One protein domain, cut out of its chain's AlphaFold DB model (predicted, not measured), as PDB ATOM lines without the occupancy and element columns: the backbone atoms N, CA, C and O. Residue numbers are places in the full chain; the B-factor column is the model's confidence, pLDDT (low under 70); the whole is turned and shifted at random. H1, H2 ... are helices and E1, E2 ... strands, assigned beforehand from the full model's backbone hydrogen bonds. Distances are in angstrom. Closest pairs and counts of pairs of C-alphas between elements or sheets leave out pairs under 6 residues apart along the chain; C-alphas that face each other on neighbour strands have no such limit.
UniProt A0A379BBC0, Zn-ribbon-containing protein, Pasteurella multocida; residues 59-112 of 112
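AT A GLANCE: This is residues 59 to 112 of the 112 residues of the protein "Zn-ribbon-containing protein" of Pasteurella multocida (UniProt A0A379BBC0). With little regular structure, this is a small three-stranded sheet, widened by residues 59 to 60 beside E3, with long loops and a short helix, H1, near one end. The 54 printed residues, 19 in named elements, hold H1, E1, E2 and E3 in chain order; the class is mixed. The sheet E1 - E2 - E3 is a meander, each strand the antiparallel neighbour of the one before. It is compact, radius of gyration of the C-alphas 10.1 A, spanning 26 by 23 by 19 A.

HOW THE PARTS SIT: E1, residues 85 to 90, and E2, residues 94 to 98, form a hairpin; N 86 and O 95 are within hydrogen-bond range at 2.9 A. E2 and E3, residues 103 to 105, form another; N 98 and O 103 are within range at 2.8 A. H1, residues 69 to 73, only just on the sheet with 5 pairs of C-alphas within 10 A, only grazes it with residues 72 to 73. Its O i to N i+4 pair is within range.

IN THESE COORDINATES: H1 spans 6.1 A from C-alpha 69 at (-15.027, -6.431, 51.913). E1 spans 10.8 A, E2 10.9 A, and E3 6.9 A to C-alpha 105 at (-14.843, -0.120, 38.752).

THE WHOLE: The printed part has no cut. The H1 to E1 link is long, 11 residues. Residue 112 is under pLDDT 70.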
ATOM      1  N   TYR A  59     -14.475   1.853  30.157       98.12
ATOM      2  CA  TYR A  59     -15.849   1.981  30.608       98.12
ATOM      3  C   TYR A  59     -15.924   1.774  32.123       98.12
ATOM      4  O   TYR A  59     -15.431   0.769  32.645       98.12
ATOM      5  N   TYR A  60     -16.548   2.719  32.821       97.38
ATOM      6  CA  TYR A  60     -16.825   2.590  34.246       97.38
ATOM      7  C   TYR A  60     -18.071   1.734  34.472       97.38
ATOM      8  O   TYR A  60     -19.146   2.048  33.966       97.38
ATOM      9  N   LEU A  61     -17.914   0.664  35.249       96.81
ATOM     10  CA  LEU A  61     -19.004  -0.215  35.650       96.81
ATOM     11  C   LEU A  61     -19.385   0.074  37.102       96.81
ATOM     12  O   LEU A  61     -18.572  -0.138  38.011       96.81
ATOM     13  N   TYR A  62     -20.618   0.538  37.303       96.12
ATOM     14  CA  TYR A  62     -21.127   0.894  38.621       96.12
ATOM     15  C   TYR A  62     -21.194  -0.330  39.536       96.12
ATOM     16  O   TYR A  62     -21.494  -1.444  39.095       96.12
ATOM     17  N   ARG A  63     -20.912  -0.129  40.825       93.56
ATOM     18  CA  ARG A  63     -20.901  -1.207  41.809       93.56
ATOM     19  C   ARG A  63     -21.501  -0.766  43.139       93.56
ATOM     20  O   ARG A  63     -20.990   0.134  43.798       93.56
ATOM     21  N   ILE A  64     -22.540  -1.483  43.552       90.06
ATOM     22  CA  ILE A  64     -23.149  -1.435  44.884       90.06
ATOM     23  C   ILE A  64     -23.487  -2.871  45.324       90.06
ATOM     24  O   ILE A  64     -23.526  -3.789  44.498       90.06
ATOM     25  N   GLY A  65     -23.693  -3.087  46.623       85.31
ATOM     26  CA  GLY A  65     -23.960  -4.398  47.224       85.31
ATOM     27  C   GLY A  65     -22.701  -5.171  47.649       85.31
ATOM     28  O   GLY A  65     -21.679  -4.587  48.006       85.31
ATOM     29  N   GLY A  66     -22.774  -6.501  47.616       84.75
ATOM     30  CA  GLY A  66     -21.701  -7.393  48.071       84.75
ATOM     31  C   GLY A  66     -21.801  -7.746  49.559       84.75
ATOM     32  O   GLY A  66     -22.269  -6.956  50.372       84.75
ATOM     33  N   ASN A  67     -21.359  -8.955  49.917       85.50
ATOM     34  CA  ASN A  67     -21.596  -9.508  51.258       85.50
ATOM     35  C   ASN A  67     -20.504  -9.150  52.275       85.50
ATOM     36  O   ASN A  67     -20.748  -9.164  53.476       85.50
ATOM     37  N   SER A  68     -19.274  -8.899  51.815       90.06
ATOM     38  CA  SER A  68     -18.139  -8.531  52.669       90.06
ATOM     39  C   SER A  68     -17.035  -7.864  51.855       90.06
ATOM     40  O   SER A  68     -16.869  -8.170  50.671       90.06
ATOM     41  N   LEU A  69     -16.224  -7.030  52.511       88.56
ATOM     42  CA  LEU A  69     -15.027  -6.431  51.913       88.56
ATOM     43  C   LEU A  69     -14.080  -7.494  51.328       88.56
ATOM     44  O   LEU A  69     -13.583  -7.330  50.218       88.56
ATOM     45  N   ALA A  70     -13.872  -8.607  52.041       90.94
ATOM     46  CA  ALA A  70     -12.985  -9.682  51.596       90.94
ATOM     47  C   ALA A  70     -13.456 -10.321  50.277       90.94
ATOM     48  O   ALA A  70     -12.648 -10.532  49.373       90.94
ATOM     49  N   GLN A  71     -14.761 -10.589  50.137       90.69
ATOM     50  CA  GLN A  71     -15.321 -11.100  48.879       90.69
ATOM     51  C   GLN A  71     -15.243 -10.057  47.762       90.69
ATOM     52  O   GLN A  71     -14.915 -10.400  46.629       90.69
ATOM     53  N   GLU A  72     -15.517  -8.790  48.074       91.81
ATOM     54  CA  GLU A  72     -15.503  -7.723  47.076       91.81
ATOM     55  C   GLU A  72     -14.094  -7.503  46.511       91.81
ATOM     56  O   GLU A  72     -13.926  -7.418  45.297       91.81
ATOM     57  N   GLN A  73     -13.067  -7.503  47.364       91.94
ATOM     58  CA  GLN A  73     -11.662  -7.422  46.953       91.94
ATOM     59  C   GLN A  73     -11.244  -8.595  46.054       91.94
ATOM     60  O   GLN A  73     -10.471  -8.412  45.116       91.94
ATOM     61  N   GLN A  74     -11.780  -9.792  46.303       93.50
ATOM     62  CA  GLN A  74     -11.463 -11.001  45.538       93.50
ATOM     63  C   GLN A  74     -12.282 -11.159  44.249       93.50
ATOM     64  O   GLN A  74     -12.059 -12.119  43.507       93.50
ATOM     65  N   ARG A  75     -13.216 -10.246  43.946       93.75
ATOM     66  CA  ARG A  75     -14.091 -10.388  42.777       93.75
ATOM     67  C   ARG A  75     -13.298 -10.384  41.467       93.75
ATOM     68  O   ARG A  75     -12.384  -9.581  41.258       93.75
ATOM     69  N   CYS A  76     -13.709 -11.237  40.539       96.56
ATOM     70  CA  CYS A  76     -13.171 -11.262  39.184       96.56
ATOM     71  C   CYS A  76     -13.848 -10.226  38.277       96.56
ATOM     72  O   CYS A  76     -14.929  -9.714  38.576       96.56
ATOM     73  N   CYS A  77     -13.213  -9.930  37.141       97.31
ATOM     74  CA  CYS A  77     -13.809  -9.113  36.092       97.31
ATOM     75  C   CYS A  77     -15.118  -9.766  35.622       97.31
ATOM     76  O   CYS A  77     -15.086 -10.918  35.184       97.31
ATOM     77  N   PRO A  78     -16.264  -9.066  35.638       96.19
ATOM     78  CA  PRO A  78     -17.553  -9.680  35.321       96.19
ATOM     79  C   PRO A  78     -17.680 -10.074  33.840       96.19
ATOM     80  O   PRO A  78     -18.540 -10.876  33.481       96.19
ATOM     81  N   GLN A  79     -16.807  -9.548  32.975       96.38
ATOM     82  CA  GLN A  79     -16.785  -9.862  31.549       96.38
ATOM     83  C   GLN A  79     -15.921 -11.093  31.221       96.38
ATOM     84  O   GLN A  79     -16.389 -11.974  30.504       96.38
ATOM     85  N   CYS A  80     -14.678 -11.160  31.713       97.25
ATOM     86  CA  CYS A  80     -13.721 -12.224  31.356       97.25
ATOM     87  C   CYS A  80     -13.347 -13.171  32.504       97.25
ATOM     88  O   CYS A  80     -12.574 -14.099  32.288       97.25
ATOM     89  N   GLN A  81     -13.858 -12.938  33.715       97.25
ATOM     90  CA  GLN A  81     -13.623 -13.747  34.917       97.25
ATOM     91  C   GLN A  81     -12.159 -13.822  35.391       97.25
ATOM     92  O   GLN A  81     -11.839 -14.574  36.308       97.25
ATOM     93  N   LYS A  82     -11.263 -12.996  34.834       97.38
ATOM     94  CA  LYS A  82      -9.879 -12.859  35.312       97.38
ATOM     95  C   LYS A  82      -9.796 -11.954  36.543       97.38
ATOM     96  O   LYS A  82     -10.639 -11.074  36.738       97.38
ATOM     97  N   LYS A  83      -8.736 -12.123  37.340       97.12
ATOM     98  CA  LYS A  83      -8.390 -11.192  38.424       97.12
ATOM     99  C   LYS A  83      -8.095  -9.809  37.838       97.12
ATOM    100  O   LYS A  83      -7.404  -9.694  36.831       97.12
ATOM    101  N   TRP A  84      -8.627  -8.778  38.479       97.44
ATOM    102  CA  TRP A  84      -8.562  -7.390  38.001       97.44
ATOM    103  C   TRP A  84      -8.468  -6.355  39.129       97.44
ATOM    104  O   TRP A  84      -8.517  -5.155  38.872       97.44
ATOM    105  N   GLN A  85      -8.350  -6.812  40.378       96.88
ATOM    106  CA  GLN A  85      -8.053  -5.945  41.511       96.88
ATOM    107  C   GLN A  85      -6.651  -5.354  41.338       96.88
ATOM    108  O   GLN A  85      -5.699  -6.077  41.028       96.88
ATOM    109  N   LEU A  86      -6.532  -4.053  41.561       96.50
ATOM    110  CA  LEU A  86      -5.269  -3.337  41.534       96.50
ATOM    111  C   LEU A  86      -4.553  -3.431  42.884       96.50
ATOM    112  O   LEU A  86      -5.187  -3.512  43.934       96.50
ATOM    113  N   ALA A  87      -3.220  -3.383  42.856       94.44
ATOM    114  CA  ALA A  87      -2.418  -3.297  44.079       94.44
ATOM    115  C   ALA A  87      -2.586  -1.939  44.784       94.44
ATOM    116  O   ALA A  87      -2.555  -1.870  46.008       94.44
ATOM    117  N   GLN A  88      -2.777  -0.874  44.001       94.62
ATOM    118  CA  GLN A  88      -3.086   0.478  44.461       94.62
ATOM    119  C   GLN A  88      -4.210   1.058  43.594       94.62
ATOM    120  O   GLN A  88      -4.214   0.806  42.384       94.62
ATOM    121  N   PRO A  89      -5.165   1.800  44.176       95.25
ATOM    122  CA  PRO A  89      -6.265   2.371  43.416       95.25
ATOM    123  C   PRO A  89      -5.770   3.423  42.415       95.25
ATOM    124  O   PRO A  89      -4.833   4.173  42.686       95.25
ATOM    125  N   LEU A  90      -6.420   3.509  41.253       95.31
ATOM    126  CA  LEU A  90      -6.190   4.613  40.321       95.31
ATOM    127  C   LEU A  90      -6.989   5.828  40.773       95.31
ATOM    128  O   LEU A  90      -8.208   5.735  40.939       95.31
ATOM    129  N   PHE A  91      -6.295   6.959  40.915       93.50
ATOM    130  CA  PHE A  91      -6.877   8.237  41.338       93.50
ATOM    131  C   PHE A  91      -7.648   8.131  42.665       93.50
ATOM    132  O   PHE A  91      -8.656   8.807  42.839       93.50
ATOM    133  N   ASP A  92      -7.230   7.206  43.539       90.56
ATOM    134  CA  ASP A  92      -7.895   6.870  44.807       90.56
ATOM    135  C   ASP A  92      -9.378   6.465  44.678       90.56
ATOM    136  O   ASP A  92     -10.112   6.403  45.663       90.56
ATOM    137  N   LEU A  93      -9.819   6.131  43.459       91.38
ATOM    138  CA  LEU A  93     -11.222   5.883  43.129       91.38
ATOM    139  C   LEU A  93     -11.450   4.475  42.575       91.38
ATOM    140  O   LEU A  93     -12.382   3.774  42.977       91.38
ATOM    141  N   PHE A  94     -10.601   4.041  41.642       96.12
ATOM    142  CA  PHE A  94     -10.785   2.769  40.949       96.12
ATOM    143  C   PHE A  94      -9.879   1.699  41.537       96.12
ATOM    144  O   PHE A  94      -8.665   1.723  41.355       96.12
ATOM    145  N   TYR A  95     -10.489   0.721  42.196       96.69
ATOM    146  CA  TYR A  95      -9.799  -0.424  42.795       96.69
ATOM    147  C   TYR A  95      -9.673  -1.599  41.825       96.69
ATOM    148  O   TYR A  95      -8.907  -2.533  42.069       96.69
ATOM    149  N   PHE A  96     -10.422  -1.562  40.723       97.56
ATOM    150  CA  PHE A  96     -10.478  -2.633  39.742       97.56
ATOM    151  C   PHE A  96     -10.292  -2.078  38.339       97.56
ATOM    152  O   PHE A  96     -10.924  -1.090  37.960       97.56
ATOM    153  N   LYS A  97      -9.446  -2.746  37.558       98.19
ATOM    154  CA  LYS A  97      -9.172  -2.408  36.164       98.19
ATOM    155  C   LYS A  97      -8.871  -3.673  35.371       98.19
ATOM    156  O   LYS A  97      -8.004  -4.459  35.737       98.19
ATOM    157  N   CYS A  98      -9.573  -3.850  34.259       98.06
ATOM    158  CA  CYS A  98      -9.343  -4.931  33.311       98.06
ATOM    159  C   CYS A  98      -8.957  -4.346  31.952       98.06
ATOM    160  O   CYS A  98      -9.799  -3.766  31.262       98.06
ATOM    161  N   ASP A  99      -7.694  -4.528  31.568       97.31
ATOM    162  CA  ASP A  99      -7.165  -4.074  30.279       97.31
ATOM    163  C   ASP A  99      -7.795  -4.822  29.098       97.31
ATOM    164  O   ASP A  99      -8.225  -4.180  28.145       97.31
ATOM    165  N   ASP A 100      -7.967  -6.145  29.216       96.38
ATOM    166  CA  ASP A 100      -8.573  -6.985  28.170       96.38
ATOM    167  C   ASP A 100     -10.013  -6.568  27.825       96.38
ATOM    168  O   ASP A 100     -10.461  -6.702  26.690       96.38
ATOM    169  N   CYS A 101     -10.776  -6.114  28.823       97.06
ATOM    170  CA  CYS A 101     -12.197  -5.795  28.661       97.06
ATOM    171  C   CYS A 101     -12.483  -4.295  28.544       97.06
ATOM    172  O   CYS A 101     -13.643  -3.943  28.302       97.06
ATOM    173  N   ARG A 102     -11.459  -3.447  28.733       97.25
ATOM    174  CA  ARG A 102     -11.581  -1.989  28.891       97.25
ATOM    175  C   ARG A 102     -12.601  -1.601  29.966       97.25
ATOM    176  O   ARG A 102     -13.478  -0.775  29.734       97.25
ATOM    177  N   LEU A 103     -12.507  -2.219  31.146       97.94
ATOM    178  CA  LEU A 103     -13.399  -1.945  32.283       97.94
ATOM    179  C   LEU A 103     -12.629  -1.393  33.478       97.94
ATOM    180  O   LEU A 103     -11.550  -1.891  33.797       97.94
ATOM    181  N   VAL A 104     -13.225  -0.431  34.175       97.94
ATOM    182  CA  VAL A 104     -12.816   0.010  35.516       97.94
ATOM    183  C   VAL A 104     -14.017   0.024  36.450       97.94
ATOM    184  O   VAL A 104     -15.158   0.142  36.005       97.94
ATOM    185  N   SER A 105     -13.780  -0.133  37.748       97.19
ATOM    186  CA  SER A 105     -14.843  -0.120  38.752       97.19
ATOM    187  C   SER A 105     -14.272   0.204  40.137       97.19
ATOM    188  O   SER A 105     -13.080   0.006  40.405       97.19
ATOM    189  N   ASN A 106     -15.118   0.731  41.014       94.75
ATOM    190  CA  ASN A 106     -14.823   1.019  42.415       94.75
ATOM    191  C   ASN A 106     -14.940  -0.249  43.284       94.75
ATOM    192  O   ASN A 106     -15.398  -1.304  42.835       94.75
ATOM    193  N   LEU A 107     -14.499  -0.165  44.542       91.75
ATOM    194  CA  LEU A 107     -15.072  -1.026  45.580       91.75
ATOM    195  C   LEU A 107     -16.546  -0.656  45.728       91.75
ATOM    196  O   LEU A 107     -16.899   0.503  45.548       91.75
ATOM    197  N   SER A 108     -17.400  -1.630  46.031       87.00
ATOM    198  CA  SER A 108     -18.802  -1.336  46.322       87.00
ATOM    199  C   SER A 108     -18.924  -0.251  47.391       87.00
ATOM    200  O   SER A 108     -18.227  -0.319  48.403       87.00
ATOM    201  N   TRP A 109     -19.852   0.685  47.191       73.25
ATOM    202  CA  TRP A 109     -20.129   1.797  48.107       73.25
ATOM    203  C   TRP A 109     -20.302   1.391  49.579       73.25
ATOM    204  O   TRP A 109     -19.983   2.178  50.459       73.25
ATOM    205  N   HIS A 110     -20.761   0.169  49.877       75.88
ATOM    206  CA  HIS A 110     -20.872  -0.318  51.263       75.88
ATOM    207  C   HIS A 110     -19.529  -0.485  51.986       75.88
ATOM    208  O   HIS A 110     -19.510  -0.631  53.206       75.88
ATOM    209  N   TRP A 111     -18.429  -0.525  51.240       74.62
ATOM    210  CA  TRP A 111     -17.094  -0.859  51.730       74.62
ATOM    211  C   TRP A 111     -16.026   0.149  51.281       74.62
ATOM    212  O   TRP A 111     -14.837  -0.166  51.371       74.62
ATOM    213  N   GLN A 112     -16.446   1.302  50.746       61.91
ATOM    214  CA  GLN A 112     -15.569   2.435  50.438       61.91
ATOM    215  C   GLN A 112     -15.346   3.321  51.660       61.91
ATOM    216  O   GLN A 112     -16.242   3.375  52.531       61.91
TER     217      GLN A 112